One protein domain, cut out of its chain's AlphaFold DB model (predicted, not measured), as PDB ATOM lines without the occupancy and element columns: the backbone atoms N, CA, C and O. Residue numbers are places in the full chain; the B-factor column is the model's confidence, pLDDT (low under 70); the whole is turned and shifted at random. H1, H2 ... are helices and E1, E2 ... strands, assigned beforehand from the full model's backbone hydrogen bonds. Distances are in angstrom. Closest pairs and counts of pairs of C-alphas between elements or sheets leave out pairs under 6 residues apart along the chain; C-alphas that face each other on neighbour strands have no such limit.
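What this domain is: This is residues 18 to 136 of the 145 residues of an uncharacterized protein of Novosphingobium sp (UniProt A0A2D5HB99). Two strongly twisted sheets of four strands each lie face to face as a sandwich, and a long tail leads away from this body to one helix, H1, that sticks out far beyond it. Each sheet is a meander, each strand the antiparallel neighbour of the one before: E1 E2 E3 E4, then E5 E6 E7 E8. The printed part has 119 residues, with eight named strands followed by one named helix, class mixed, helices and strands. It is extended, with a radius of gyration of the C-alphas of 21.5 A and spans of 76 by 35 by 24 A.

How they stand to each other: E1, residues 18 to 22, and E2, residues 27 to 37, form a hairpin, with N 21 and O 29 within hydrogen-bond range at 2.9 A. E3, residues 40 to 49, is antiparallel to E2, with N 30 and O 46 2.8 A apart. E4, residues 54 to 62, bends by 52 degrees at residue 59; its N 56 and O 47 of E3 are 2.8 A apart. E5, residues 64 to 70, begins the second sheet; E4 and E5 meet only through their link. E6, residues 75 to 83, is antiparallel to E5, with N 79 and O 66 at 2.8 A. E7, residues 86 to 93, follows, with N 88 and O 80 at 2.8 A. E8, residues 98 to 106, bends by 63 degrees at residue 101; its N 103 and O 89 of E7 are 2.8 A apart. Where the sheets face each other they are 10.8 A centre to centre, with strands at 12 degrees. The closest C-alphas of E4 and E6, Ile 62 and Asp 82, are 4.7 A apart. H1, residues 119 to 136, is on neither sheet; every O i to N i+4 pair in it is within hydrogen-bond range.

Where its parts are: E1 begins at C-alpha 18 (268.408, 242.728, 389.710). E2 is 28.9 A long and E3 28.5 A. H1, 25.4 A long, ends at C-alpha 136 (296.671, 261.415, 344.783).

The domain as a whole: The C-alphas farthest apart, Asp 52 and Asn 136, are 76.3 A apart. The printed part has no cut. The link E8 to H1 is long, with 12 residues, and residues 112 to 136 stand free. Residues 18 to 20, 40 and 107 to 136 have pLDDT under 70.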
ATOM      1  N   TYR A  18     267.718 242.340 390.948       59.31
ATOM      2  CA  TYR A  18     268.408 242.728 389.710       59.31
ATOM      3  C   TYR A  18     269.193 244.033 389.849       59.31
ATOM      4  O   TYR A  18     270.109 244.290 389.077       59.31
ATOM      5  N   GLY A  19     268.870 244.833 390.863       59.88
ATOM      6  CA  GLY A  19     269.599 246.041 391.219       59.88
ATOM      7  C   GLY A  19     269.297 246.423 392.659       59.88
ATOM      8  O   GLY A  19     268.178 246.215 393.129       59.88
ATOM      9  N   ALA A  20     270.297 246.950 393.363       69.00
ATOM     10  CA  ALA A  20     270.148 247.447 394.721       69.00
ATOM     11  C   ALA A  20     270.898 248.772 394.889       69.00
ATOM     12  O   ALA A  20     272.035 248.909 394.440       69.00
ATOM     13  N   GLY A  21     270.261 249.733 395.553       71.00
ATOM     14  CA  GLY A  21     270.835 251.032 395.894       71.00
ATOM     15  C   GLY A  21     270.621 251.340 397.372       71.00
ATOM     16  O   GLY A  21     269.556 251.069 397.924       71.00
ATOM     17  N   SER A  22     271.633 251.897 398.037       79.75
ATOM     18  CA  SER A  22     271.466 252.427 399.394       79.75
ATOM     19  C   SER A  22     270.833 253.811 399.334       79.75
ATOM     20  O   SER A  22     271.267 254.660 398.560       79.75
ATOM     21  N   VAL A  23     269.854 254.061 400.203       84.69
ATOM     22  CA  VAL A  23     269.307 255.402 400.447       84.69
ATOM     23  C   VAL A  23     269.784 255.886 401.813       84.69
ATOM     24  O   VAL A  23     269.000 256.181 402.718       84.69
ATOM     25  N   ALA A  24     271.108 255.908 401.972       85.12
ATOM     26  CA  ALA A  24     271.784 256.269 403.211       85.12
ATOM     27  C   ALA A  24     271.192 255.527 404.430       85.12
ATOM     28  O   ALA A  24     271.105 254.300 404.442       85.12
ATOM     29  N   THR A  25     270.786 256.270 405.457       85.81
ATOM     30  CA  THR A  25     270.291 255.740 406.731       85.81
ATOM     31  C   THR A  25     268.855 255.224 406.674       85.81
ATOM     32  O   THR A  25     268.411 254.598 407.632       85.81
ATOM     33  N   PHE A  26     268.105 255.478 405.595       87.25
ATOM     34  CA  PHE A  26     266.704 255.059 405.521       87.25
ATOM     35  C   PHE A  26     266.548 253.578 405.244       87.25
ATOM     36  O   PHE A  26     265.638 252.946 405.785       87.25
ATOM     37  N   GLY A  27     267.401 253.035 404.383       89.44
ATOM     38  CA  GLY A  27     267.182 251.697 403.886       89.44
ATOM     39  C   GLY A  27     267.917 251.350 402.607       89.44
ATOM     40  O   GLY A  27     268.740 252.111 402.087       89.44
ATOM     41  N   TYR A  28     267.541 250.192 402.081       90.38
ATOM     42  CA  TYR A  28     267.910 249.742 400.746       90.38
ATOM     43  C   TYR A  28     266.705 249.798 399.824       90.38
ATOM     44  O   TYR A  28     265.585 249.464 400.203       90.38
ATOM     45  N   VAL A  29     266.958 250.179 398.584       90.38
ATOM     46  CA  VAL A  29     266.015 250.061 397.483       90.38
ATOM     47  C   VAL A  29     266.474 248.913 396.601       90.38
ATOM     48  O   VAL A  29     267.664 248.794 396.315       90.38
ATOM     49  N   GLY A  30     265.541 248.062 396.193       88.12
ATOM     50  CA  GLY A  30     265.789 246.910 395.343       88.12
ATOM     51  C   GLY A  30     264.806 246.842 394.182       88.12
ATOM     52  O   GLY A  30     263.631 247.178 394.331       88.12
ATOM     53  N   LEU A  31     265.297 246.369 393.041       86.38
ATOM     54  CA  LEU A  31     264.491 245.971 391.892       86.38
ATOM     55  C   LEU A  31     264.319 244.448 391.927       86.38
ATOM     56  O   LEU A  31     265.289 243.706 391.742       86.38
ATOM     57  N   VAL A  32     263.104 243.982 392.209       87.38
ATOM     58  CA  VAL A  32     262.805 242.556 392.429       87.38
ATOM     59  C   VAL A  32     261.986 242.026 391.267       87.38
ATOM     60  O   VAL A  32     260.919 242.564 390.996       87.38
ATOM     61  N   LYS A  33     262.444 240.970 390.585       84.62
ATOM     62  CA  LYS A  33     261.657 240.366 389.495       84.62
ATOM     63  C   LYS A  33     260.435 239.662 390.069       84.62
ATOM     64  O   LYS A  33     260.579 238.783 390.913       84.62
ATOM     65  N   THR A  34     259.258 240.013 389.571       84.25
ATOM     66  CA  THR A  34     257.976 239.442 390.008       84.25
ATOM     67  C   THR A  34     257.288 238.621 388.928       84.25
ATOM     68  O   THR A  34     256.409 237.820 389.235       84.25
ATOM     69  N   GLY A  35     257.717 238.746 387.671       79.31
ATOM     70  CA  GLY A  35     257.176 237.940 386.585       79.31
ATOM     71  C   GLY A  35     257.807 238.245 385.235       79.31
ATOM     72  O   GLY A  35     258.915 238.780 385.144       79.31
ATOM     73  N   GLU A  36     257.080 237.878 384.184       81.06
ATOM     74  CA  GLU A  36     257.399 238.190 382.794       81.06
ATOM     75  C   GLU A  36     256.126 238.609 382.049       81.06
ATOM     76  O   GLU A  36     255.072 237.999 382.225       81.06
ATOM     77  N   GLN A  37     256.223 239.631 381.199       74.06
ATOM     78  CA  GLN A  37     255.156 240.083 380.307       74.06
ATOM     79  C   GLN A  37     255.723 240.287 378.909       74.06
ATOM     80  O   GLN A  37     256.741 240.950 378.720       74.06
ATOM     81  N   SER A  38     255.070 239.684 377.914       78.44
ATOM     82  CA  SER A  38     255.490 239.752 376.505       78.44
ATOM     83  C   SER A  38     256.964 239.368 376.285       78.44
ATOM     84  O   SER A  38     257.655 239.966 375.462       78.44
ATOM     85  N   GLY A  39     257.461 238.391 377.052       73.38
ATOM     86  CA  GLY A  39     258.851 237.923 376.989       73.38
ATOM     87  C   GLY A  39     259.881 238.846 377.651       73.38
ATOM     88  O   GLY A  39     261.079 238.635 377.473       73.38
ATOM     89  N   ARG A  40     259.449 239.865 378.405       69.50
ATOM     90  CA  ARG A  40     260.322 240.764 379.173       69.50
ATOM     91  C   ARG A  40     260.083 240.587 380.672       69.50
ATOM     92  O   ARG A  40     258.934 240.384 381.063       69.50
ATOM     93  N   PRO A  41     261.126 240.632 381.519       70.81
ATOM     94  CA  PRO A  41     260.943 240.570 382.962       70.81
ATOM     95  C   PRO A  41     260.203 241.814 383.454       70.81
ATOM     96  O   PRO A  41     260.473 242.917 382.993       70.81
ATOM     97  N   ILE A  42     259.302 241.609 384.408       83.00
ATOM     98  CA  ILE A  42     258.630 242.683 385.134       83.00
ATOM     99  C   ILE A  42     259.164 242.701 386.560       83.00
ATOM    100  O   ILE A  42     259.409 241.639 387.152       83.00
ATOM    101  N   PHE A  43     259.309 243.898 387.116       87.56
ATOM    102  CA  PHE A  43     259.863 244.101 388.439       87.56
ATOM    103  C   PHE A  43     258.940 244.894 389.361       87.56
ATOM    104  O   PHE A  43     258.066 245.648 388.929       87.56
ATOM    105  N   ASP A  44     259.213 244.761 390.653       92.19
ATOM    106  CA  ASP A  44     258.737 245.647 391.701       92.19
ATOM    107  C   ASP A  44     259.894 246.516 392.203       92.19
ATOM    108  O   ASP A  44     261.002 246.029 392.461       92.19
ATOM    109  N   PHE A  45     259.611 247.802 392.408       92.94
ATOM    110  CA  PHE A  45     260.439 248.683 393.223       92.94
ATOM    111  C   PHE A  45     260.097 248.414 394.687       92.94
ATOM    112  O   PHE A  45     259.052 248.820 395.202       92.94
ATOM    113  N   VAL A  46     261.032 247.762 395.369       93.31
ATOM    114  CA  VAL A  46     260.950 247.433 396.787       93.31
ATOM    115  C   VAL A  46     261.857 248.345 397.612       93.31
ATOM    116  O   VAL A  46     263.016 248.558 397.272       93.31
ATOM    117  N   PHE A  47     261.350 248.848 398.732       93.75
ATOM    118  CA  PHE A  47     262.112 249.580 399.735       93.75
ATOM    119  C   PHE A  47     262.143 248.796 401.051       93.75
ATOM    120  O   PHE A  47     261.102 248.427 401.594       93.75
ATOM    121  N   VAL A  48     263.344 248.534 401.564       91.56
ATOM    122  CA  VAL A  48     263.582 247.933 402.880       91.56
ATOM    123  C   VAL A  48     264.020 249.021 403.827       91.56
ATOM    124  O   VAL A  48     265.129 249.537 403.701       91.56
ATOM    125  N   ARG A  49     263.174 249.336 404.799       91.38
ATOM    126  CA  ARG A  49     263.461 250.364 405.789       91.38
ATOM    127  C   ARG A  49     264.302 249.802 406.930       91.38
ATOM    128  O   ARG A  49     263.916 248.812 407.535       91.38
ATOM    129  N   PHE A  50     265.404 250.457 407.293       89.69
ATOM    130  CA  PHE A  50     266.288 249.965 408.363       89.69
ATOM    131  C   PHE A  50     265.737 250.122 409.772       89.69
ATOM    132  O   PHE A  50     266.075 249.318 410.635       89.69
ATOM    133  N   SER A  51     264.888 251.121 410.024       88.12
ATOM    134  CA  SER A  51     264.390 251.383 411.380       88.12
ATOM    135  C   SER A  51     263.621 250.203 411.979       88.12
ATOM    136  O   SER A  51     263.572 250.058 413.193       88.12
ATOM    137  N   ASP A  52     262.998 249.385 411.133       88.38
ATOM    138  CA  ASP A  52     262.192 248.230 411.537       88.38
ATOM    139  C   ASP A  52     262.371 247.010 410.623       88.38
ATOM    140  O   ASP A  52     261.632 246.035 410.742       88.38
ATOM    141  N   MET A  53     263.345 247.060 409.709       87.25
ATOM    142  CA  MET A  53     263.644 246.011 408.727       87.25
ATOM    143  C   MET A  53     262.430 245.591 407.884       87.25
ATOM    144  O   MET A  53     262.372 244.472 407.372       87.25
ATOM    145  N   SER A  54     261.448 246.482 407.733       87.75
ATOM    146  CA  SER A  54     260.217 246.190 407.004       87.75
ATOM    147  C   SER A  54     260.396 246.379 405.497       87.75
ATOM    148  O   SER A  54     261.052 247.316 405.034       87.75
ATOM    149  N   ARG A  55     259.795 245.466 404.727       88.75
ATOM    150  CA  ARG A  55     259.769 245.481 403.260       88.75
ATOM    151  C   ARG A  55     258.488 246.154 402.773       88.75
ATOM    152  O   ARG A  55     257.399 245.754 403.177       88.75
ATOM    153  N   HIS A  56     258.624 247.086 401.837       92.62
ATOM    154  CA  HIS A  56     257.514 247.809 401.215       92.62
ATOM    155  C   HIS A  56     257.636 247.774 399.701       92.62
ATOM    156  O   HIS A  56     258.717 248.005 399.165       92.62
ATOM    157  N   VAL A  57     256.533 247.517 399.007       93.56
ATOM    158  CA  VAL A  57     256.464 247.685 397.552       93.56
ATOM    159  C   VAL A  57     256.019 249.115 397.273       93.56
ATOM    160  O   VAL A  57     254.918 249.509 397.649       93.56
ATOM    161  N   VAL A  58     256.897 249.903 396.659       94.75
ATOM    162  CA  VAL A  58     256.668 251.326 396.369       94.75
ATOM    163  C   VAL A  58     255.998 251.503 395.007       94.75
ATOM    164  O   VAL A  58     255.124 252.356 394.851       94.75
ATOM    165  N   ALA A  59     256.397 250.687 394.032       93.12
ATOM    166  CA  ALA A  59     255.757 250.566 392.729       93.12
ATOM    167  C   ALA A  59     255.851 249.116 392.246       93.12
ATOM    168  O   ALA A  59     256.830 248.426 392.532       93.12
ATOM    169  N   SER A  60     254.841 248.684 391.499       91.94
ATOM    170  CA  SER A  60     254.760 247.350 390.908       91.94
ATOM    171  C   SER A  60     254.647 247.451 389.402       91.94
ATOM    172  O   SER A  60     254.207 248.475 388.880       91.94
ATOM    173  N   ALA A  61     254.963 246.350 388.736       89.06
ATOM    174  CA  ALA A  61     254.840 246.226 387.294       89.06
ATOM    175  C   ALA A  61     255.683 247.244 386.502       89.06
ATOM    176  O   ALA A  61     255.197 247.851 385.551       89.06
ATOM    177  N   ILE A  62     256.935 247.436 386.923       89.81
ATOM    178  CA  ILE A  62     257.884 248.364 386.296       89.81
ATOM    179  C   ILE A  62     258.936 247.602 385.481       89.81
ATOM    180  O   ILE A  62     259.264 246.455 385.794       89.81
ATOM    181  N   ASP A  63     259.498 248.260 384.471       86.19
ATOM    182  CA  ASP A  63     260.568 247.719 383.626       86.19
ATOM    183  C   ASP A  63     261.951 247.949 384.254       86.19
ATOM    184  O   ASP A  63     262.829 247.092 384.161       86.19
ATOM    185  N   ALA A  64     262.172 249.109 384.887       86.56
ATOM    186  CA  ALA A  64     263.466 249.459 385.474       86.56
ATOM    187  C   ALA A  64     263.377 250.579 386.523       86.56
ATOM    188  O   ALA A  64     262.387 251.307 386.626       86.56
ATOM    189  N   LEU A  65     264.468 250.741 387.275       89.75
ATOM    190  CA  LEU A  65     264.651 251.772 388.291       89.75
ATOM    191  C   LEU A  65     266.035 252.412 388.144       89.75
ATOM    192  O   LEU A  65     267.023 251.696 387.991       89.75
ATOM    193  N   ASP A  66     266.104 253.740 388.219       88.38
ATOM    194  CA  ASP A  66     267.339 254.512 388.044       88.38
ATOM    195  C   ASP A  66     267.391 255.743 388.979       88.38
ATOM    196  O   ASP A  66     266.394 256.113 389.604       88.38
ATOM    197  N   ALA A  67     268.561 256.382 389.078       88.75
ATOM    198  CA  ALA A  67     268.807 257.670 389.736       88.75
ATOM    199  C   ALA A  67     268.304 257.776 391.190       88.75
ATOM    200  O   ALA A  67     267.796 258.817 391.624       88.75
ATOM    201  N   ILE A  68     268.458 256.699 391.964       91.44
ATOM    202  CA  ILE A  68     268.071 256.660 393.378       91.44
ATOM    203  C   ILE A  68     268.941 257.650 394.162       91.44
ATOM    204  O   ILE A  68     270.149 257.455 394.289       91.44
ATOM    205  N   THR A  69     268.328 258.706 394.697       91.44
ATOM    206  CA  THR A  69     269.051 259.814 395.338       91.44
ATOM    207  C   THR A  69     268.339 260.252 396.609       91.44
ATOM    208  O   THR A  69     267.146 260.541 396.586       91.44
ATOM    209  N   ARG A  70     269.055 260.334 397.735       93.25
ATOM    210  CA  ARG A  70     268.511 260.939 398.960       93.25
ATOM    211  C   ARG A  70     268.279 262.434 398.732       93.25
ATOM    212  O   ARG A  70     269.179 263.113 398.250       93.25
ATOM    213  N   LEU A  71     267.106 262.931 399.117       92.50
ATOM    214  CA  LEU A  71     266.775 264.353 399.014       92.50
ATOM    215  C   LEU A  71     266.976 265.071 400.349       92.50
ATOM    216  O   LEU A  71     267.643 266.099 400.401       92.50
ATOM    217  N   ASP A  72     266.424 264.513 401.426       91.94
ATOM    218  CA  ASP A  72     266.456 265.102 402.767       91.94
ATOM    219  C   ASP A  72     266.455 264.014 403.859       91.94
ATOM    220  O   ASP A  72     266.930 262.898 403.627       91.94
ATOM    221  N   ASP A  73     265.987 264.347 405.067       89.00
ATOM    222  CA  ASP A  73     265.922 263.470 406.246       89.00
ATOM    223  C   ASP A  73     264.682 262.564 406.302       89.00
ATOM    224  O   ASP A  73     264.558 261.745 407.214       89.00
ATOM    225  N   ALA A  74     263.780 262.660 405.327       92.19
ATOM    226  CA  ALA A  74     262.576 261.839 405.266       92.19
ATOM    227  C   ALA A  74     262.300 261.249 403.879       92.19
ATOM    228  O   ALA A  74     261.440 260.376 403.758       92.19
ATOM    229  N   SER A  75     262.996 261.703 402.837       96.00
ATOM    230  CA  SER A  75     262.638 261.393 401.462       96.00
ATOM    231  C   SER A  75     263.825 261.136 400.542       96.00
ATOM    232  O   SER A  75     264.971 261.548 400.763       96.00
ATOM    233  N   PHE A  76     263.521 260.420 399.467       95.44
ATOM    234  CA  PHE A  76     264.443 260.151 398.379       95.44
ATOM    235  C   PHE A  76     263.707 260.149 397.047       95.44
ATOM    236  O   PHE A  76     262.499 259.923 396.990       95.44
ATOM    237  N   SER A  77     264.437 260.402 395.969       95.31
ATOM    238  CA  SER A  77     263.924 260.336 394.611       95.31
ATOM    239  C   SER A  77     264.387 259.089 393.879       95.31
ATOM    240  O   SER A  77     265.430 258.521 394.204       95.31
ATOM    241  N   ALA A  78     263.644 258.722 392.842       94.25
ATOM    242  CA  ALA A  78     264.068 257.763 391.830       94.25
ATOM    243  C   ALA A  78     263.416 258.083 390.477       94.25
ATOM    244  O   ALA A  78     262.398 258.778 390.411       94.25
ATOM    245  N   ILE A  79     263.982 257.545 389.402       93.62
ATOM    246  CA  ILE A  79     263.331 257.448 388.094       93.62
ATOM    247  C   ILE A  79     262.794 256.029 387.956       93.62
ATOM    248  O   ILE A  79     263.547 255.059 388.014       93.62
ATOM    249  N   VAL A  80     261.482 255.917 387.774       93.62
ATOM    250  CA  VAL A  80     260.791 254.648 387.543       93.62
ATOM    251  C   VAL A  80     260.430 254.561 386.067       93.62
ATOM    252  O   VAL A  80     259.793 255.476 385.542       93.62
ATOM    253  N   TRP A  81     260.837 253.478 385.412       91.56
ATOM    254  CA  TRP A  81     260.503 253.190 384.021       91.56
ATOM    255  C   TRP A  81     259.334 252.209 383.979       91.56
ATOM    256  O   TRP A  81     259.482 251.059 384.383       91.56
ATOM    257  N   ASP A  82     258.183 252.664 383.486       88.06
ATOM    258  CA  ASP A  82     256.999 251.818 383.267       88.06
ATOM    259  C   ASP A  82     257.082 251.094 381.909       88.06
ATOM    260  O   ASP A  82     256.421 250.087 381.679       88.06
ATOM    261  N   SER A  83     257.865 251.644 380.976       84.06
ATOM    262  CA  SER A  83     258.254 251.004 379.716       84.06
ATOM    263  C   SER A  83     259.509 251.673 379.151       84.06
ATOM    264  O   SER A  83     259.907 252.735 379.625       84.06
ATOM    265  N   ALA A  84     260.065 251.144 378.058       81.50
ATOM    266  CA  ALA A  84     261.225 251.726 377.368       81.50
ATOM    267  C   ALA A  84     261.097 253.222 376.982       81.50
ATOM    268  O   ALA A  84     262.113 253.894 376.839       81.50
ATOM    269  N   ILE A  85     259.876 253.743 376.812       82.19
ATOM    270  CA  ILE A  85     259.616 255.140 376.404       82.19
ATOM    271  C   ILE A  85     258.821 255.944 377.443       82.19
ATOM    272  O   ILE A  85     258.557 257.127 377.242       82.19
ATOM    273  N   LYS A  86     258.407 255.312 378.548       87.62
ATOM    274  CA  LYS A  86     257.622 255.959 379.607       87.62
ATOM    275  C   LYS A  86     258.360 255.826 380.920       87.62
ATOM    276  O   LYS A  86     258.465 254.724 381.459       87.62
ATOM    277  N   ALA A  87     258.814 256.956 381.443       92.31
ATOM    278  CA  ALA A  87     259.354 257.021 382.785       92.31
ATOM    279  C   ALA A  87     258.701 258.143 383.580       92.31
ATOM    280  O   ALA A  87     258.020 259.026 383.058       92.31
ATOM    281  N   ARG A  88     258.929 258.106 384.881       95.44
ATOM    282  CA  ARG A  88     258.402 259.073 385.831       95.44
ATOM    283  C   ARG A  88     259.422 259.296 386.929       95.44
ATOM    284  O   ARG A  88     259.934 258.352 387.528       95.44
ATOM    285  N   PHE A  89     259.695 260.562 387.202       95.62
ATOM    286  CA  PHE A  89     260.423 260.975 388.387       95.62
ATOM    287  C   PHE A  89     259.486 260.883 389.587       95.62
ATOM    288  O   PHE A  89     258.383 261.438 389.558       95.62
ATOM    289  N   VAL A  90     259.912 260.196 390.640       97.12
ATOM    290  CA  VAL A  90     259.129 260.021 391.862       97.12
ATOM    291  C   VAL A  90     259.907 260.510 393.074       97.12
ATOM    292  O   VAL A  90     261.124 260.358 393.134       97.12
ATOM    293  N   ILE A  91     259.188 261.060 394.052       97.50
ATOM    294  CA  ILE A  91     259.687 261.292 395.410       97.50
ATOM    295  C   ILE A  91     258.951 260.338 396.338       97.50
ATOM    296  O   ILE A  91     257.719 260.254 396.305       97.50
ATOM    297  N   VAL A  92     259.713 259.632 397.159       97.12
ATOM    298  CA  VAL A  92     259.239 258.625 398.099       97.12
ATOM    299  C   VAL A  92     259.489 259.126 399.512       97.12
ATOM    300  O   VAL A  92     260.610 259.493 399.858       97.12
ATOM    301  N   ASP A  93     258.442 259.118 400.331       96.56
ATOM    302  CA  ASP A  93     258.564 259.278 401.778       96.56
ATOM    303  C   ASP A  93     259.068 257.950 402.354       96.56
ATOM    304  O   ASP A  93     258.384 256.929 402.266       96.56
ATOM    305  N   ALA A  94     260.269 257.948 402.930       93.88
ATOM    306  CA  ALA A  94     260.905 256.754 403.476       93.88
ATOM    307  C   ALA A  94     260.208 256.236 404.748       93.88
ATOM    308  O   ALA A  94     260.239 255.040 405.049       93.88
ATOM    309  N   LYS A  95     259.536 257.103 405.510       92.06
ATOM    310  CA  LYS A  95     258.806 256.712 406.725       92.06
ATOM    311  C   LYS A  95     257.423 256.149 406.407       92.06
ATOM    312  O   LYS A  95     256.941 255.267 407.112       92.06
ATOM    313  N   ALA A  96     256.771 256.627 405.361       93.44
ATOM    314  CA  ALA A  96     255.506 256.067 404.899       93.44
ATOM    315  C   ALA A  96     255.692 254.983 403.826       93.44
ATOM    316  O   ALA A  96     254.728 254.296 403.502       93.44
ATOM    317  N   ALA A  97     256.908 254.844 403.289       92.94
ATOM    318  CA  ALA A  97     257.274 253.959 402.187       92.94
ATOM    319  C   ALA A  97     256.339 254.084 400.970       92.94
ATOM    320  O   ALA A  97     255.941 253.094 400.360       92.94
ATOM    321  N   LYS A  98     255.970 255.324 400.627       95.62
ATOM    322  CA  LYS A  98     255.011 255.625 399.557       95.62
ATOM    323  C   LYS A  98     255.484 256.778 398.688       95.62
ATOM    324  O   LYS A  98     256.154 257.696 399.162       95.62
ATOM    325  N   ILE A  99     255.064 256.761 397.429       96.94
ATOM    326  CA  ILE A  99     255.271 257.876 396.506       96.94
ATOM    327  C   ILE A  99     254.404 259.054 396.963       96.94
ATOM    328  O   ILE A  99     253.183 258.932 397.063       96.94
ATOM    329  N   VAL A 100     255.035 260.194 397.227       97.50
ATOM    330  CA  VAL A 100     254.364 261.450 397.604       97.50
ATOM    331  C   VAL A 100     254.341 262.463 396.466       97.50
ATOM    332  O   VAL A 100     253.536 263.389 396.466       97.50
ATOM    333  N   THR A 101     255.203 262.297 395.463       96.38
ATOM    334  CA  THR A 101     255.200 263.115 394.247       96.38
ATOM    335  C   THR A 101     255.585 262.257 393.059       96.38
ATOM    336  O   THR A 101     256.463 261.407 393.161       96.38
ATOM    337  N   SER A 102     254.928 262.489 391.926       96.06
ATOM    338  CA  SER A 102     255.233 261.827 390.665       96.06
ATOM    339  C   SER A 102     255.106 262.816 389.520       96.06
ATOM    340  O   SER A 102     254.087 263.495 389.402       96.06
ATOM    341  N   ARG A 103     256.110 262.853 388.646       95.31
ATOM    342  CA  ARG A 103     256.105 263.650 387.421       95.31
ATOM    343  C   ARG A 103     256.507 262.778 386.243       95.31
ATOM    344  O   ARG A 103     257.553 262.140 386.284       95.31
ATOM    345  N   SER A 104     255.688 262.777 385.196       93.12
ATOM    346  CA  SER A 104     256.014 262.069 383.958       93.12
ATOM    347  C   SER A 104     257.259 262.675 383.313       93.12
ATOM    348  O   SER A 104     257.392 263.899 383.243       93.12
ATOM    349  N   LEU A 105     258.151 261.811 382.847       87.19
ATOM    350  CA  LEU A 105     259.267 262.142 381.978       87.19
ATOM    351  C   LEU A 105     258.876 261.641 380.591       87.19
ATOM    352  O   LEU A 105     258.748 260.437 380.368       87.19
ATOM    353  N   ASP A 106     258.570 262.578 379.702       72.56
ATOM    354  CA  ASP A 106     258.159 262.248 378.347       72.56
ATOM    355  C   ASP A 106     259.403 262.097 377.466       72.56
ATOM    356  O   ASP A 106     260.175 263.044 377.304       72.56
ATOM    357  N   PHE A 107     259.610 260.891 376.941       68.56
ATOM    358  CA  PHE A 107     260.710 260.561 376.037       68.56
ATOM    359  C   PHE A 107     260.224 260.309 374.608       68.56
ATOM    360  O   PHE A 107     260.972 259.746 373.810       68.56
ATOM    361  N   SER A 108     259.003 260.741 374.270       64.06
ATOM    362  CA  SER A 108     258.421 260.582 372.929       64.06
ATOM    363  C   SER A 108     259.333 261.104 371.807       64.06
ATOM    364  O   SER A 108     259.331 260.540 370.718       64.06
ATOM    365  N   ASP A 109     260.180 262.101 372.089       53.69
ATOM    366  CA  ASP A 109     261.128 262.675 371.121       53.69
ATOM    367  C   ASP A 109     262.542 262.059 371.172       53.69
ATOM    368  O   ASP A 109     263.352 262.279 370.270       53.69
ATOM    369  N   ALA A 110     262.873 261.259 372.193       52.53
ATOM    370  CA  ALA A 110     264.214 260.683 372.341       52.53
ATOM    371  C   ALA A 110     264.500 259.553 371.330       52.53
ATOM    372  O   ALA A 110     265.665 259.260 371.053       52.53
ATOM    373  N   ASP A 111     263.456 258.960 370.741       48.75
ATOM    374  CA  ASP A 111     263.576 257.962 369.668       48.75
ATOM    375  C   ASP A 111     263.666 258.608 368.269       48.75
ATOM    376  O   ASP A 111     264.209 258.017 367.337       48.75
ATOM    377  N   ALA A 112     263.248 259.874 368.122       46.06
ATOM    378  CA  ALA A 112     263.388 260.631 366.872       46.06
ATOM    379  C   ALA A 112     264.834 261.109 366.612       46.06
ATOM    380  O   ALA A 112     265.176 261.460 365.484       46.06
ATOM    381  N   GLY A 113     265.698 261.097 367.634       42.91
ATOM    382  CA  GLY A 113     267.109 261.494 367.532       42.91
ATOM    383  C   GLY A 113     268.112 260.337 367.428       42.91
ATOM    384  O   GLY A 113     269.291 260.584 367.170       42.91
ATOM    385  N   ARG A 114     267.688 259.077 367.619       42.25
ATOM    386  CA  ARG A 114     268.588 257.901 367.632       42.25
ATOM    387  C   ARG A 114     268.590 257.095 366.322       42.25
ATOM    388  O   ARG A 114     269.257 256.071 366.234       42.25
ATOM    389  N   THR A 115     267.960 257.594 365.259       43.62
ATOM    390  CA  THR A 115     268.189 257.128 363.873       43.62
ATOM    391  C   THR A 115     269.379 257.827 363.193       43.62
ATOM    392  O   THR A 115     269.591 257.679 361.993       43.62
ATOM    393  N   GLY A 116     270.195 258.564 363.957       42.94
ATOM    394  CA  GLY A 116     271.307 259.377 363.459       42.94
ATOM    395  C   GLY A 116     272.719 258.931 363.854       42.94
ATOM    396  O   GLY A 116     273.606 259.775 363.880       42.94
ATOM    397  N   THR A 117     272.992 257.656 364.146       45.81
ATOM    398  CA  THR A 117     274.382 257.161 364.324       45.81
ATOM    399  C   THR A 117     275.126 256.898 363.004       45.81
ATOM    400  O   THR A 117     276.147 256.227 363.005       45.81
ATOM    401  N   GLY A 118     274.665 257.451 361.876       44.59
ATOM    402  CA  GLY A 118     275.358 257.358 360.580       44.59
ATOM    403  C   GLY A 118     276.171 258.593 360.164       44.59
ATOM    404  O   GLY A 118     277.025 258.481 359.294       44.59
ATOM    405  N   SER A 119     275.946 259.775 360.753       55.53
ATOM    406  CA  SER A 119     276.464 261.030 360.167       55.53
ATOM    407  C   SER A 119     277.912 261.366 360.563       55.53
ATOM    408  O   SER A 119     278.667 261.908 359.760       55.53
ATOM    409  N   ALA A 120     278.351 260.996 361.774       52.59
ATOM    410  CA  ALA A 120     279.717 261.291 362.223       52.59
ATOM    411  C   ALA A 120     280.772 260.401 361.537       52.59
ATOM    412  O   ALA A 120     281.844 260.883 361.172       52.59
ATOM    413  N   GLU A 121     280.455 259.126 361.295       51.25
ATOM    414  CA  GLU A 121     281.351 258.196 360.596       51.25
ATOM    415  C   GLU A 121     281.352 258.433 359.079       51.25
ATOM    416  O   GLU A 121     282.418 258.412 358.465       51.25
ATOM    417  N   GLN A 122     280.200 258.761 358.474       53.28
ATOM    418  CA  GLN A 122     280.136 259.136 357.055       53.28
ATOM    419  C   GLN A 122     280.832 260.473 356.776       53.28
ATOM    420  O   GLN A 122     281.520 260.592 355.765       53.28
ATOM    421  N   GLY A 123     280.737 261.446 357.689       52.28
ATOM    422  CA  GLY A 123     281.493 262.697 357.596       52.28
ATOM    423  C   GLY A 123     283.006 262.476 357.690       52.28
ATOM    424  O   GLY A 123     283.763 263.060 356.916       52.28
ATOM    425  N   ALA A 124     283.453 261.578 358.575       54.84
ATOM    426  CA  ALA A 124     284.864 261.208 358.689       54.84
ATOM    427  C   ALA A 124     285.370 260.422 357.464       54.84
ATOM    428  O   ALA A 124     286.485 260.660 357.004       54.84
ATOM    429  N   GLN A 125     284.549 259.537 356.889       57.84
ATOM    430  CA  GLN A 125     284.889 258.789 355.673       57.84
ATOM    431  C   GLN A 125     284.879 259.669 354.414       57.84
ATOM    432  O   GLN A 125     285.759 259.509 353.571       57.84
ATOM    433  N   GLN A 126     283.964 260.640 354.293       57.84
ATOM    434  CA  GLN A 126     283.982 261.619 353.196       57.84
ATOM    435  C   GLN A 126     285.141 262.612 353.321       57.84
ATOM    436  O   GLN A 126     285.766 262.935 352.312       57.84
ATOM    437  N   ALA A 127     285.492 263.043 354.537       56.31
ATOM    438  CA  ALA A 127     286.674 263.875 354.761       56.31
ATOM    439  C   ALA A 127     287.980 263.113 354.467       56.31
ATOM    440  O   ALA A 127     288.889 263.668 353.853       56.31
ATOM    441  N   ALA A 128     288.060 261.830 354.840       58.22
ATOM    442  CA  ALA A 128     289.204 260.978 354.524       58.22
ATOM    443  C   ALA A 128     289.312 260.682 353.017       58.22
ATOM    444  O   ALA A 128     290.413 260.728 352.472       58.22
ATOM    445  N   ALA A 129     288.193 260.446 352.324       56.69
ATOM    446  CA  ALA A 129     288.178 260.265 350.871       56.69
ATOM    447  C   ALA A 129     288.619 261.540 350.131       56.69
ATOM    448  O   ALA A 129     289.472 261.466 349.249       56.69
ATOM    449  N   ALA A 130     288.130 262.714 350.551       58.44
ATOM    450  CA  ALA A 130     288.544 263.995 349.979       58.44
ATOM    451  C   ALA A 130     290.035 264.297 350.230       58.44
ATOM    452  O   ALA A 130     290.725 264.806 349.345       58.44
ATOM    453  N   ALA A 131     290.560 263.941 351.409       58.38
ATOM    454  CA  ALA A 131     291.984 264.075 351.715       58.38
ATOM    455  C   ALA A 131     292.856 263.109 350.888       58.38
ATOM    456  O   ALA A 131     293.937 263.491 350.439       58.38
ATOM    457  N   GLN A 132     292.381 261.884 350.639       59.81
ATOM    458  CA  GLN A 132     293.088 260.895 349.819       59.81
ATOM    459  C   GLN A 132     293.102 261.285 348.331       59.81
ATOM    460  O   GLN A 132     294.118 261.107 347.660       59.81
ATOM    461  N   GLU A 133     292.011 261.854 347.815       57.78
ATOM    462  CA  GLU A 133     291.912 262.314 346.425       57.78
ATOM    463  C   GLU A 133     292.794 263.550 346.173       57.78
ATOM    464  O   GLU A 133     293.508 263.607 345.170       57.78
ATOM    465  N   ALA A 134     292.872 264.473 347.140       59.03
ATOM    466  CA  ALA A 134     293.820 265.589 347.105       59.03
ATOM    467  C   ALA A 134     295.291 265.126 347.189       59.03
ATOM    468  O   ALA A 134     296.153 265.697 346.519       59.03
ATOM    469  N   ALA A 135     295.585 264.071 347.958       58.28
ATOM    470  CA  ALA A 135     296.927 263.491 348.034       58.28
ATOM    471  C   ALA A 135     297.336 262.774 346.732       58.28
ATOM    472  O   ALA A 135     298.478 262.908 346.293       58.28
ATOM    473  N   ASN A 136     296.410 262.068 346.072       58.62
ATOM    474  CA  ASN A 136     296.671 261.415 344.783       58.62
ATOM    475  C   ASN A 136     296.800 262.414 343.622       58.62
ATOM    476  O   ASN A 136     297.553 262.157 342.685       58.62
TER     477      ASN A 136